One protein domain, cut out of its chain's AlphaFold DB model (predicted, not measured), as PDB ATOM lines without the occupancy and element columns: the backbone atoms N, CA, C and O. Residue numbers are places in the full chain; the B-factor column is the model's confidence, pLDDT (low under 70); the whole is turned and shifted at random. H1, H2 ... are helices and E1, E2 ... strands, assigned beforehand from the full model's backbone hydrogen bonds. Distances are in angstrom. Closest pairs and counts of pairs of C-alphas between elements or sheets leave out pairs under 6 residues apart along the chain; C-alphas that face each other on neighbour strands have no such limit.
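Overview. This is residues 142 to 241 of the 246 residues of an uncharacterized protein of Rhodanobacter glycinis (UniProt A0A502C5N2). Three small antiparallel sheets are stacked face to face like slabs, with the four-stranded sheet E4 E5 E6 E7 in the middle, the sheet E1 E2 E3 over one face of it and the hairpin E8 E9 over the other. The short helix H1 sits next to E9 at one end of the stack, and the long opening stretch, residues 142 to 156, lies at the other end. The printed part has 100 residues, with nine named strands followed by one named helix, in the order E1 to E9 and then H1. It is mostly strand, though named elements hold only 49 residues. It is compact, with a radius of gyration of the C-alphas of 12.8 A and spans of 35 by 27 by 20 A.

Arrangement. The largest sheet runs E4, residues 174 to 180, E5, residues 186 to 191, E6, residues 196 to 201, and E7, residues 206 to 211. It is a meander, each strand the antiparallel neighbour of the one before, and it is strongly twisted. E4 and E5 form a hairpin, with N 179 and O 188 2.8 A apart, within hydrogen-bond range. E5 and E6 form another, with N 189 and O 198 at 2.9 A, and E6 and E7 a third, with N 199 and O 208 at 2.8 A. E1, residues 157 to 159, E2, residues 162 to 164, and E3, residues 170 to 172, form a second meander; N 159 and O 162 are 2.9 A apart, as are N 163 and O 171. This sheet and the largest sheet are face to face, their best planes 15 degrees apart; the closest C-alphas of E2 and E4, those of Ser 162 and Val 174, are 5.7 A apart. E8, residues 214 to 219, and E9, residues 222 to 226, form a hairpin, with N 216 and O 224 at 2.8 A. Their sheet also faces the largest one, with the best planes 14 degrees apart; the closest C-alphas of E6 and E8, those of Ile 197 and Gln 214, are 5.9 A apart. Residues 142 to 143 pair antiparallel with residues 177 to 178 of E4. The closest C-alphas of E9 and H1, residues 236 to 239, are those of Pro 223 and Leu 236, 6.0 A apart. H1 is too short for an O i to N i+4 pair; its one O i to N i+3 pair is within range.

Along the chain. E6 measures 16.6 A from first to last C-alpha, E7 16.4 A and E5 15.5 A. C-alpha 157, where E1 begins, is at (383.274, 290.789, 373.179), and C-alpha 239, where H1 ends, is at (360.671, 274.324, 365.455).

Size, cuts and confidence. The two C-alphas farthest apart, those of Gly 168 and Gly 230, are 37.7 A apart. The printed part has no cut and no long link. Its mean pLDDT is 90.3, and no printed residue is under 70.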
ATOM      1  N   GLN A 142     379.874 286.394 360.784       90.12
ATOM      2  CA  GLN A 142     381.104 287.071 361.179       90.12
ATOM      3  C   GLN A 142     381.877 286.198 362.166       90.12
ATOM      4  O   GLN A 142     381.277 285.448 362.948       90.12
ATOM      5  N   HIS A 143     383.207 286.275 362.116       89.31
ATOM      6  CA  HIS A 143     384.062 285.557 363.051       89.31
ATOM      7  C   HIS A 143     384.342 286.398 364.297       89.31
ATOM      8  O   HIS A 143     384.462 287.612 364.217       89.31
ATOM      9  N   ALA A 144     384.494 285.748 365.447       81.25
ATOM     10  CA  ALA A 144     384.773 286.398 366.724       81.25
ATOM     11  C   ALA A 144     386.120 287.139 366.781       81.25
ATOM     12  O   ALA A 144     386.286 288.016 367.624       81.25
ATOM     13  N   ASP A 145     387.077 286.764 365.926       76.56
ATOM     14  CA  ASP A 145     388.362 287.464 365.809       76.56
ATOM     15  C   ASP A 145     388.215 288.807 365.075       76.56
ATOM     16  O   ASP A 145     389.049 289.702 365.239       76.56
ATOM     17  N   ASP A 146     387.138 288.971 364.301       73.25
ATOM     18  CA  ASP A 146     386.767 290.259 363.738       73.25
ATOM     19  C   ASP A 146     386.112 291.113 364.824       73.25
ATOM     20  O   ASP A 146     385.466 290.622 365.751       73.25
ATOM     21  N   THR A 147     386.270 292.432 364.724       71.00
ATOM     22  CA  THR A 147     385.619 293.338 365.675       71.00
ATOM     23  C   THR A 147     384.114 293.308 365.419       71.00
ATOM     24  O   THR A 147     383.623 294.028 364.552       71.00
ATOM     25  N   LEU A 148     383.385 292.459 366.148       82.62
ATOM     26  CA  LEU A 148     381.953 292.279 365.950       82.62
ATOM     27  C   LEU A 148     381.202 293.525 366.432       82.62
ATOM     28  O   LEU A 148     381.121 293.813 367.632       82.62
ATOM     29  N   ILE A 149     380.675 294.280 365.471       84.44
ATOM     30  CA  ILE A 149     379.864 295.465 365.731       84.44
ATOM     31  C   ILE A 149     378.419 295.030 365.948       84.44
ATOM     32  O   ILE A 149     377.831 294.352 365.105       84.44
ATOM     33  N   ASP A 150     377.853 295.436 367.080       86.38
ATOM     34  CA  ASP A 150     376.436 295.240 367.361       86.38
ATOM     35  C   ASP A 150     375.611 296.241 366.526       86.38
ATOM     36  O   ASP A 150     375.865 297.448 366.617       86.38
ATOM     37  N   PRO A 151     374.614 295.794 365.737       86.69
ATOM     38  CA  PRO A 151     373.727 296.691 364.994       86.69
ATOM     39  C   PRO A 151     372.961 297.695 365.869       86.69
ATOM     40  O   PRO A 151     372.609 298.772 365.397       86.69
ATOM     41  N   CYS A 152     372.722 297.378 367.145       82.31
ATOM     42  CA  CYS A 152     372.101 298.285 368.114       82.31
ATOM     43  C   CYS A 152     373.107 299.252 368.767       82.31
ATOM     44  O   CYS A 152     372.727 300.058 369.616       82.31
ATOM     45  N   GLY A 153     374.376 299.197 368.360       79.56
ATOM     46  CA  GLY A 153     375.463 300.011 368.886       79.56
ATOM     47  C   GLY A 153     376.300 299.278 369.934       79.56
ATOM     48  O   GLY A 153     375.809 298.476 370.722       79.56
ATOM     49  N   GLY A 154     377.597 299.588 369.950       84.62
ATOM     50  CA  GLY A 154     378.570 298.947 370.833       84.62
ATOM     51  C   GLY A 154     379.325 297.797 370.167       84.62
ATOM     52  O   GLY A 154     379.303 297.622 368.947       84.62
ATOM     53  N   ARG A 155     380.065 297.048 370.985       86.06
ATOM     54  CA  ARG A 155     380.867 295.897 370.558       86.06
ATOM     55  C   ARG A 155     380.407 294.657 371.294       86.06
ATOM     56  O   ARG A 155     379.997 294.745 372.452       86.06
ATOM     57  N   VAL A 156     380.514 293.522 370.617       88.88
ATOM     58  CA  VAL A 156     380.337 292.215 371.237       88.88
ATOM     59  C   VAL A 156     381.710 291.616 371.488       88.88
ATOM     60  O   VAL A 156     382.456 291.330 370.554       88.88
ATOM     61  N   ASP A 157     382.028 291.414 372.762       89.44
ATOM     62  CA  ASP A 157     383.274 290.789 373.179       89.44
ATOM     63  C   ASP A 157     383.060 289.283 373.317       89.44
ATOM     64  O   ASP A 157     382.374 288.813 374.227       89.44
ATOM     65  N   HIS A 158     383.678 288.502 372.433       89.50
ATOM     66  CA  HIS A 158     383.673 287.048 372.544       89.50
ATOM     67  C   HIS A 158     384.907 286.550 373.305       89.50
ATOM     68  O   HIS A 158     386.045 286.772 372.886       89.50
ATOM     69  N   ARG A 159     384.703 285.855 374.430       86.50
ATOM     70  CA  ARG A 159     385.780 285.260 375.240       86.50
ATOM     71  C   ARG A 159     385.340 283.926 375.830       86.50
ATOM     72  O   ARG A 159     384.255 283.821 376.383       86.50
ATOM     73  N   HIS A 160     386.215 282.921 375.761       85.19
ATOM     74  CA  HIS A 160     386.017 281.600 376.381       85.19
ATOM     75  C   HIS A 160     384.684 280.900 376.028       85.19
ATOM     76  O   HIS A 160     384.147 280.156 376.844       85.19
ATOM     77  N   GLY A 161     384.164 281.104 374.812       87.94
ATOM     78  CA  GLY A 161     382.893 280.509 374.378       87.94
ATOM     79  C   GLY A 161     381.652 281.241 374.894       87.94
ATOM     80  O   GLY A 161     380.567 280.658 374.930       87.94
ATOM     81  N   SER A 162     381.816 282.500 375.297       91.06
ATOM     82  CA  SER A 162     380.736 283.395 375.697       91.06
ATOM     83  C   SER A 162     380.823 284.718 374.940       91.06
ATOM     84  O   SER A 162     381.922 285.216 374.689       91.06
ATOM     85  N   CYS A 163     379.674 285.300 374.605       92.19
ATOM     86  CA  CYS A 163     379.563 286.659 374.078       92.19
ATOM     87  C   CYS A 163     379.052 287.600 375.164       92.19
ATOM     88  O   CYS A 163     377.995 287.345 375.741       92.19
ATOM     89  N   LEU A 164     379.785 288.685 375.404       91.25
ATOM     90  CA  LEU A 164     379.388 289.794 376.263       91.25
ATOM     91  C   LEU A 164     378.975 290.982 375.392       91.25
ATOM     92  O   LEU A 164     379.750 291.452 374.559       91.25
ATOM     93  N   PHE A 165     377.759 291.461 375.607       91.25
ATOM     94  CA  PHE A 165     377.193 292.614 374.918       91.25
ATOM     95  C   PHE A 165     377.388 293.887 375.749       91.25
ATOM     96  O   PHE A 165     377.585 293.838 376.966       91.25
ATOM     97  N   ALA A 166     377.327 295.049 375.094       88.00
ATOM     98  CA  ALA A 166     377.539 296.345 375.742       88.00
ATOM     99  C   ALA A 166     376.478 296.686 376.808       88.00
ATOM    100  O   ALA A 166     376.750 297.459 377.724       88.00
ATOM    101  N   ASP A 167     375.290 296.089 376.711       86.56
ATOM    102  CA  ASP A 167     374.212 296.181 377.703       86.56
ATOM    103  C   ASP A 167     374.446 295.280 378.935       86.56
ATOM    104  O   ASP A 167     373.637 295.271 379.863       86.56
ATOM    105  N   GLY A 168     375.553 294.529 378.962       87.69
ATOM    106  CA  GLY A 168     375.894 293.572 380.010       87.69
ATOM    107  C   GLY A 168     375.264 292.190 379.822       87.69
ATOM    108  O   GLY A 168     375.507 291.307 380.647       87.69
ATOM    109  N   SER A 169     374.487 291.969 378.757       89.88
ATOM    110  CA  SER A 169     373.928 290.656 378.443       89.88
ATOM    111  C   SER A 169     375.046 289.672 378.102       89.88
ATOM    112  O   SER A 169     375.994 289.999 377.386       89.88
ATOM    113  N   VAL A 170     374.931 288.442 378.611       91.56
ATOM    114  CA  VAL A 170     375.907 287.372 378.373       91.56
ATOM    115  C   VAL A 170     375.223 286.169 377.740       91.56
ATOM    116  O   VAL A 170     374.157 285.730 378.179       91.56
ATOM    117  N   ILE A 171     375.858 285.618 376.708       92.81
ATOM    118  CA  ILE A 171     375.434 284.374 376.065       92.81
ATOM    119  C   ILE A 171     376.579 283.375 376.102       92.81
ATOM    120  O   ILE A 171     377.569 283.546 375.403       92.81
ATOM    121  N   ASP A 172     376.405 282.303 376.869       92.75
ATOM    122  CA  ASP A 172     377.403 281.240 377.003       92.75
ATOM    123  C   ASP A 172     377.208 280.087 376.007       92.75
ATOM    124  O   ASP A 172     376.107 279.838 375.504       92.75
ATOM    125  N   GLY A 173     378.259 279.286 375.826       90.06
ATOM    126  CA  GLY A 173     378.235 278.057 375.025       90.06
ATOM    127  C   GLY A 173     378.150 278.313 373.522       90.06
ATOM    128  O   GLY A 173     377.641 277.472 372.771       90.06
ATOM    129  N   VAL A 174     378.615 279.483 373.094       93.19
ATOM    130  CA  VAL A 174     378.651 279.913 371.701       93.19
ATOM    131  C   VAL A 174     380.032 279.663 371.106       93.19
ATOM    132  O   VAL A 174     381.055 279.696 371.783       93.19
ATOM    133  N   GLY A 175     380.040 279.335 369.825       90.69
ATOM    134  CA  GLY A 175     381.226 279.232 368.999       90.69
ATOM    135  C   GLY A 175     381.573 280.579 368.365       90.69
ATOM    136  O   GLY A 175     380.837 281.555 368.506       90.69
ATOM    137  N   PRO A 176     382.671 280.629 367.601       90.00
ATOM    138  CA  PRO A 176     383.225 281.879 367.098       90.00
ATOM    139  C   PRO A 176     382.480 282.449 365.883       90.00
ATOM    140  O   PRO A 176     382.875 283.489 365.383       90.00
ATOM    141  N   GLN A 177     381.448 281.778 365.360       92.62
ATOM    142  CA  GLN A 177     380.672 282.268 364.218       92.62
ATOM    143  C   GLN A 177     379.314 282.787 364.674       92.62
ATOM    144  O   GLN A 177     378.532 282.047 365.281       92.62
ATOM    145  N   MET A 178     379.054 284.053 364.354       93.38
ATOM    146  CA  MET A 178     377.903 284.815 364.832       93.38
ATOM    147  C   MET A 178     377.267 285.599 363.691       93.38
ATOM    148  O   MET A 178     377.950 286.012 362.761       93.38
ATOM    149  N   ALA A 179     375.963 285.817 363.758       95.06
ATOM    150  CA  ALA A 179     375.224 286.618 362.799       95.06
ATOM    151  C   ALA A 179     374.121 287.388 363.520       95.06
ATOM    152  O   ALA A 179     373.540 286.907 364.495       95.06
ATOM    153  N   PHE A 180     373.804 288.565 363.001       94.88
ATOM    154  CA  PHE A 180     372.636 289.326 363.417       94.88
ATOM    155  C   PHE A 180     371.552 289.244 362.350       94.88
ATOM    156  O   PHE A 180     371.849 289.070 361.162       94.88
ATOM    157  N   SER A 181     370.298 289.378 362.773       94.69
ATOM    158  CA  SER A 181     369.233 289.700 361.830       94.69
ATOM    159  C   SER A 181     369.430 291.113 361.260       94.69
ATOM    160  O   SER A 181     370.137 291.921 361.869       94.69
ATOM    161  N   PRO A 182     368.832 291.432 360.101       91.12
ATOM    162  CA  PRO A 182     369.021 292.719 359.431       91.12
ATOM    163  C   PRO A 182     368.735 293.939 360.315       91.12
ATOM    164  O   PRO A 182     369.506 294.897 360.291       91.12
ATOM    165  N   ALA A 183     367.677 293.901 361.131       90.19
ATOM    166  CA  ALA A 183     367.366 294.969 362.086       90.19
ATOM    167  C   ALA A 183     368.071 294.812 363.448       90.19
ATOM    168  O   ALA A 183     367.859 295.617 364.353       90.19
ATOM    169  N   GLY A 184     368.888 293.773 363.632       91.44
ATOM    170  CA  GLY A 184     369.645 293.531 364.861       91.44
ATOM    171  C   GLY A 184     368.841 292.949 366.024       91.44
ATOM    172  O   GLY A 184     369.420 292.742 367.092       91.44
ATOM    173  N   ARG A 185     367.544 292.657 365.837       93.38
ATOM    174  CA  ARG A 185     366.669 292.066 366.865       93.38
ATOM    175  C   ARG A 185     367.167 290.702 367.328       93.38
ATOM    176  O   ARG A 185     367.143 290.407 368.523       93.38
ATOM    177  N   TRP A 186     367.567 289.853 366.388       96.00
ATOM    178  CA  TRP A 186     368.055 288.520 366.699       96.00
ATOM    179  C   TRP A 186     369.567 288.475 366.651       96.00
ATOM    180  O   TRP A 186     370.194 288.937 365.697       96.00
ATOM    181  N   PHE A 187     370.130 287.818 367.655       95.50
ATOM    182  CA  PHE A 187     371.494 287.327 367.617       95.50
ATOM    183  C   PHE A 187     371.482 285.815 367.407       95.50
ATOM    184  O   PHE A 187     370.738 285.086 368.068       95.50
ATOM    185  N   ALA A 188     372.323 285.347 366.496       96.56
ATOM    186  CA  ALA A 188     372.548 283.945 366.212       96.56
ATOM    187  C   ALA A 188     374.028 283.616 366.374       96.56
ATOM    188  O   ALA A 188     374.889 284.336 365.881       96.56
ATOM    189  N   ALA A 189     374.327 282.485 367.000       96.19
ATOM    190  CA  ALA A 189     375.678 281.949 367.050       96.19
ATOM    191  C   ALA A 189     375.651 280.436 366.914       96.19
ATOM    192  O   ALA A 189     374.762 279.763 367.444       96.19
ATOM    193  N   HIS A 190     376.651 279.872 366.248       94.62
ATOM    194  CA  HIS A 190     376.861 278.435 366.341       94.62
ATOM    195  C   HIS A 190     377.144 278.048 367.794       94.62
ATOM    196  O   HIS A 190     377.711 278.819 368.556       94.62
ATOM    197  N   THR A 191     376.743 276.849 368.200       94.12
ATOM    198  CA  THR A 191     377.173 276.295 369.495       94.12
ATOM    199  C   THR A 191     378.675 276.003 369.483       94.12
ATOM    200  O   THR A 191     379.239 275.708 368.430       94.12
ATOM    201  N   ASP A 192     379.308 276.024 370.654       90.56
ATOM    202  CA  ASP A 192     380.732 275.707 370.865       90.56
ATOM    203  C   ASP A 192     381.213 274.407 370.182       90.56
ATOM    204  O   ASP A 192     382.312 274.315 369.642       90.56
ATOM    205  N   ASN A 193     380.356 273.391 370.165       87.62
ATOM    206  CA  ASN A 193     380.605 272.077 369.582       87.62
ATOM    207  C   ASN A 193     380.232 271.981 368.089       87.62
ATOM    208  O   ASN A 193     380.392 270.912 367.493       87.62
ATOM    209  N   GLY A 194     379.692 273.054 367.503       86.19
ATOM    210  CA  GLY A 194     379.289 273.151 366.099       86.19
ATOM    211  C   GLY A 194     378.060 272.322 365.703       86.19
ATOM    212  O   GLY A 194     377.752 272.219 364.518       86.19
ATOM    213  N   ARG A 195     377.341 271.699 366.648       89.62
ATOM    214  CA  ARG A 195     376.213 270.779 366.363       89.62
ATOM    215  C   ARG A 195     374.847 271.402 366.607       89.62
ATOM    216  O   ARG A 195     373.889 270.697 366.929       89.62
ATOM    217  N   GLY A 196     374.747 272.710 366.490       93.38
ATOM    218  CA  GLY A 196     373.515 273.434 366.734       93.38
ATOM    219  C   GLY A 196     373.744 274.928 366.739       93.38
ATOM    220  O   GLY A 196     374.874 275.392 366.550       93.38
ATOM    221  N   ILE A 197     372.667 275.642 367.021       95.94
ATOM    222  CA  ILE A 197     372.626 277.093 367.030       95.94
ATOM    223  C   ILE A 197     372.033 277.611 368.339       95.94
ATOM    224  O   ILE A 197     371.143 276.995 368.934       95.94
ATOM    225  N   VAL A 198     372.558 278.740 368.792       96.81
ATOM    226  CA  VAL A 198     371.996 279.569 369.850       96.81
ATOM    227  C   VAL A 198     371.356 280.777 369.184       96.81
ATOM    228  O   VAL A 198     372.004 281.459 368.396       96.81
ATOM    229  N   LEU A 199     370.087 281.018 369.490       97.19
ATOM    230  CA  LEU A 199     369.345 282.200 369.072       97.19
ATOM    231  C   LEU A 199     368.962 283.007 370.309       97.19
ATOM    232  O   LEU A 199     368.534 282.429 371.309       97.19
ATOM    233  N   TRP A 200     369.067 284.324 370.236       96.19
ATOM    234  CA  TRP A 200     368.607 285.234 371.277       96.19
ATOM    235  C   TRP A 200     367.707 286.305 370.667       96.19
ATOM    236  O   TRP A 200     368.146 287.066 369.804       96.19
ATOM    237  N   ASP A 201     366.447 286.326 371.105       94.81
ATOM    238  CA  ASP A 201     365.495 287.405 370.841       94.81
ATOM    239  C   ASP A 201     365.779 288.523 371.836       94.81
ATOM    240  O   ASP A 201     365.481 288.380 373.026       94.81
ATOM    241  N   ARG A 202     366.374 289.616 371.368       90.88
ATOM    242  CA  ARG A 202     366.800 290.722 372.231       90.88
ATOM    243  C   ARG A 202     365.626 291.551 372.728       90.88
ATOM    244  O   ARG A 202     365.642 291.998 373.867       90.88
ATOM    245  N   GLU A 203     364.582 291.696 371.915       91.38
ATOM    246  CA  GLU A 203     363.376 292.443 372.293       91.38
ATOM    247  C   GLU A 203     362.613 291.745 373.418       91.38
ATOM    248  O   GLU A 203     362.151 292.377 374.364       91.38
ATOM    249  N   ARG A 204     362.482 290.419 373.320       90.00
ATOM    250  CA  ARG A 204     361.768 289.607 374.320       90.00
ATOM    251  C   ARG A 204     362.686 289.040 375.399       90.00
ATOM    252  O   ARG A 204     362.207 288.347 376.294       90.00
ATOM    253  N   ASN A 205     363.988 289.293 375.281       90.81
ATOM    254  CA  ASN A 205     365.059 288.708 376.074       90.81
ATOM    255  C   ASN A 205     364.926 287.179 376.252       90.81
ATOM    256  O   ASN A 205     364.973 286.650 377.364       90.81
ATOM    257  N   ARG A 206     364.708 286.451 375.149       92.75
ATOM    258  CA  ARG A 206     364.524 284.987 375.157       92.75
ATOM    259  C   ARG A 206     365.641 284.281 374.415       92.75
ATOM    260  O   ARG A 206     365.909 284.576 373.256       92.75
ATOM    261  N   GLN A 207     366.263 283.310 375.073       94.06
ATOM    262  CA  GLN A 207     367.319 282.491 374.485       94.06
ATOM    263  C   GLN A 207     366.789 281.106 374.107       94.06
ATOM    264  O   GLN A 207     366.129 280.433 374.899       94.06
ATOM    265  N   HIS A 208     367.139 280.653 372.908       95.06
ATOM    266  CA  HIS A 208     366.793 279.342 372.376       95.06
ATOM    267  C   HIS A 208     368.068 278.604 371.970       95.06
ATOM    268  O   HIS A 208     368.832 279.067 371.127       95.06
ATOM    269  N   ARG A 209     368.299 277.424 372.557       94.81
ATOM    270  CA  ARG A 209     369.425 276.548 372.202       94.81
ATOM    271  C   ARG A 209     368.910 275.337 371.446       94.81
ATOM    272  O   ARG A 209     368.282 274.453 372.027       94.81
ATOM    273  N   LEU A 210     369.192 275.287 370.150       94.75
ATOM    274  CA  LEU A 210     368.604 274.316 369.239       94.75
ATOM    275  C   LEU A 210     369.683 273.361 368.725       94.75
ATOM    276  O   LEU A 210     370.511 273.689 367.874       94.75
ATOM    277  N   ARG A 211     369.682 272.142 369.274       92.69
ATOM    278  CA  ARG A 211     370.616 271.078 368.880       92.69
ATOM    279  C   ARG A 211     370.191 270.444 367.560       92.69
ATOM    280  O   ARG A 211     369.044 270.038 367.403       92.69
ATOM    281  N   GLY A 212     371.147 270.282 366.651       91.94
ATOM    282  CA  GLY A 212     370.930 269.698 365.329       91.94
ATOM    283  C   GLY A 212     370.107 270.575 364.387       91.94
ATOM    284  O   GLY A 212     369.587 270.044 363.414       91.94
ATOM    285  N   TRP A 213     369.973 271.864 364.699       94.94
ATOM    286  CA  TRP A 213     369.364 272.878 363.844       94.94
ATOM    287  C   TRP A 213     370.418 273.892 363.414       94.94
ATOM    288  O   TRP A 213     371.358 274.178 364.163       94.94
ATOM    289  N   GLN A 214     370.250 274.421 362.212       94.25
ATOM    290  CA  GLN A 214     371.097 275.439 361.605       94.25
ATOM    291  C   GLN A 214     370.220 276.564 361.056       94.25
ATOM    292  O   GLN A 214     369.063 276.331 360.705       94.25
ATOM    293  N   LEU A 215     370.763 277.780 361.012       95.56
ATOM    294  CA  LEU A 215     370.075 278.944 360.464       95.56
ATOM    295  C   LEU A 215     370.223 278.987 358.950       95.56
ATOM    296  O   LEU A 215     371.335 279.017 358.429       95.56
ATOM    297  N   CYS A 216     369.078 279.004 358.277       94.00
ATOM    298  CA  CYS A 216     368.964 279.191 356.837       94.00
ATOM    299  C   CYS A 216     369.038 280.672 356.475       94.00
ATOM    300  O   CYS A 216     369.735 281.059 355.542       94.00
ATOM    301  N   GLY A 217     368.314 281.492 357.237       94.69
ATOM    302  CA  GLY A 217     368.187 282.915 356.992       94.69
ATOM    303  C   GLY A 217     367.062 283.550 357.781       94.69
ATOM    304  O   GLY A 217     366.489 282.953 358.696       94.69
ATOM    305  N   TRP A 218     366.788 284.789 357.414       95.06
ATOM    306  CA  TRP A 218     365.861 285.676 358.086       95.06
ATOM    307  C   TRP A 218     364.712 286.017 357.157       95.06
ATOM    308  O   TRP A 218     364.918 286.292 355.977       95.06
ATOM    309  N   TYR A 219     363.504 286.065 357.696       93.44
ATOM    310  CA  TYR A 219     362.363 286.598 356.972       93.44
ATOM    311  C   TYR A 219     361.480 287.379 357.930       93.44
ATOM    312  O   TYR A 219     361.092 286.856 358.974       93.44
ATOM    313  N   ARG A 220     361.233 288.655 357.606       89.81
ATOM    314  CA  ARG A 220     360.551 289.622 358.487       89.81
ATOM    315  C   ARG A 220     361.107 289.612 359.921       89.81
ATOM    316  O   ARG A 220     360.349 289.529 360.883       89.81
ATOM    317  N   GLU A 221     362.436 289.636 360.059       91.06
ATOM    318  CA  GLU A 221     363.132 289.557 361.356       91.06
ATOM    319  C   GLU A 221     362.840 288.281 362.168       91.06
ATOM    320  O   GLU A 221     363.014 288.266 363.384       91.06
ATOM    321  N   GLN A 222     362.403 287.193 361.530       93.50
ATOM    322  CA  GLN A 222     362.257 285.892 362.179       93.50
ATOM    323  C   GLN A 222     363.311 284.899 361.671       93.50
ATOM    324  O   GLN A 222     363.573 284.857 360.465       93.50
ATOM    325  N   PRO A 223     363.907 284.083 362.560       96.12
ATOM    326  CA  PRO A 223     364.839 283.040 362.163       96.12
ATOM    327  C   PRO A 223     364.117 281.866 361.503       96.12
ATOM    328  O   PRO A 223     363.166 281.305 362.057       96.12
ATOM    329  N   TRP A 224     364.639 281.458 360.350       95.81
ATOM    330  CA  TRP A 224     364.246 280.251 359.630       95.81
ATOM    331  C   TRP A 224     365.362 279.215 359.676       95.81
ATOM    332  O   TRP A 224     366.533 279.511 359.428       95.81
ATOM    333  N   LEU A 225     364.995 277.983 360.010       95.75
ATOM    334  CA  LEU A 225     365.913 276.934 360.433       95.75
ATOM    335  C   LEU A 225     365.723 275.654 359.618       95.75
ATOM    336  O   LEU A 225     364.612 275.324 359.210       95.75
ATOM    337  N   PHE A 226     366.792 274.879 359.457       93.50
ATOM    338  CA  PHE A 226     366.742 273.519 358.911       93.50
ATOM    339  C   PHE A 226     367.549 272.552 359.788       93.50
ATOM    340  O   PHE A 226     368.436 272.968 360.537       93.50
ATOM    341  N   ARG A 227     367.239 271.247 359.736       89.38
ATOM    342  CA  ARG A 227     368.011 270.218 360.470       89.38
ATOM    343  C   ARG A 227     369.153 269.640 359.652       89.38
ATOM    344  O   ARG A 227     370.191 269.287 360.214       89.38
ATOM    345  N   ARG A 228     368.943 269.466 358.350       85.62
ATOM    346  CA  ARG A 228     369.927 268.956 357.392       85.62
ATOM    347  C   ARG A 228     369.806 269.723 356.086       85.62
ATOM    348  O   ARG A 228     368.712 270.167 355.746       85.62
ATOM    349  N   ASP A 229     370.911 269.836 355.362       78.50
ATOM    350  CA  ASP A 229     370.894 270.418 354.022       78.50
ATOM    351  C   ASP A 229     369.861 269.700 353.144       78.50
ATOM    352  O   ASP A 229     369.856 268.468 353.047       78.50
ATOM    353  N   GLY A 230     368.975 270.483 352.526       76.69
ATOM    354  CA  GLY A 230     367.878 269.994 351.689       76.69
ATOM    355  C   GLY A 230     366.565 269.698 352.423       76.69
ATOM    356  O   GLY A 230     365.573 269.414 351.752       76.69
ATOM    357  N   ASP A 231     366.517 269.781 353.759       85.69
ATOM    358  CA  ASP A 231     365.245 269.763 354.493       85.69
ATOM    359  C   ASP A 231     364.472 271.074 354.252       85.69
ATOM    360  O   ASP A 231     365.066 272.139 354.075       85.69
ATOM    361  N   MET A 232     363.136 271.008 354.293       87.19
ATOM    362  CA  MET A 232     362.284 272.198 354.203       87.19
ATOM    363  C   MET A 232     362.594 273.161 355.369       87.19
ATOM    364  O   MET A 232     362.531 272.722 356.527       87.19
ATOM    365  N   PRO A 233     362.898 274.447 355.098       91.06
ATOM    366  CA  PRO A 233     363.068 275.457 356.134       91.06
ATOM    367  C   PRO A 233     361.803 275.612 356.981       91.06
ATOM    368  O   PRO A 233     360.686 275.570 356.468       91.06
ATOM    369  N   GLN A 234     361.978 275.802 358.283       92.38
ATOM    370  CA  GLN A 234     360.892 275.987 359.245       92.38
ATOM    371  C   GLN A 234     361.108 277.267 360.045       92.38
ATOM    372  O   GLN A 234     362.239 277.596 360.410       92.38
ATOM    373  N   SER A 235     360.019 277.966 360.351       93.06
ATOM    374  CA  SER A 235     360.039 279.103 361.268       93.06
ATOM    375  C   SER A 235     360.357 278.643 362.696       93.06
ATOM    376  O   SER A 235     360.102 277.498 363.080       93.06
ATOM    377  N   LEU A 236     360.906 279.537 363.518       93.06
ATOM    378  CA  LEU A 236     361.200 279.222 364.918       93.06
ATOM    379  C   LEU A 236     359.982 278.717 365.723       93.06
ATOM    380  O   LEU A 236     360.164 277.729 366.435       93.06
ATOM    381  N   PRO A 237     358.764 279.295 365.624       89.81
ATOM    382  CA  PRO A 237     357.583 278.751 366.304       89.81
ATOM    383  C   PRO A 237     357.321 277.282 365.951       89.81
ATOM    384  O   PRO A 237     357.201 276.449 366.852       89.81
ATOM    385  N   ALA A 238     357.384 276.934 364.660       88.69
ATOM    386  CA  ALA A 238     357.225 275.557 364.197       88.69
ATOM    387  C   ALA A 238     358.307 274.625 364.773       88.69
ATOM    388  O   ALA A 238     357.999 273.530 365.244       88.69
ATOM    389  N   VAL A 239     359.567 275.077 364.829       90.38
ATOM    390  CA  VAL A 239     360.671 274.324 365.455       90.38
ATOM    391  C   VAL A 239     360.461 274.119 366.956       90.38
ATOM    392  O   VAL A 239     360.830 273.073 367.498       90.38
ATOM    393  N   LEU A 240     359.867 275.100 367.632       88.69
ATOM    394  CA  LEU A 240     359.518 275.032 369.050       88.69
ATOM    395  C   LEU A 240     358.225 274.241 369.314       88.69
ATOM    396  O   LEU A 240     357.888 274.022 370.476       88.69
ATOM    397  N   GLY A 241     357.519 273.793 368.269       83.25
ATOM    398  CA  GLY A 241     356.232 273.103 368.381       83.25
ATOM    399  C   GLY A 241     355.070 274.021 368.768       83.25
ATOM    400  O   GLY A 241     354.017 273.528 369.163       83.25
TER     401      GLY A 241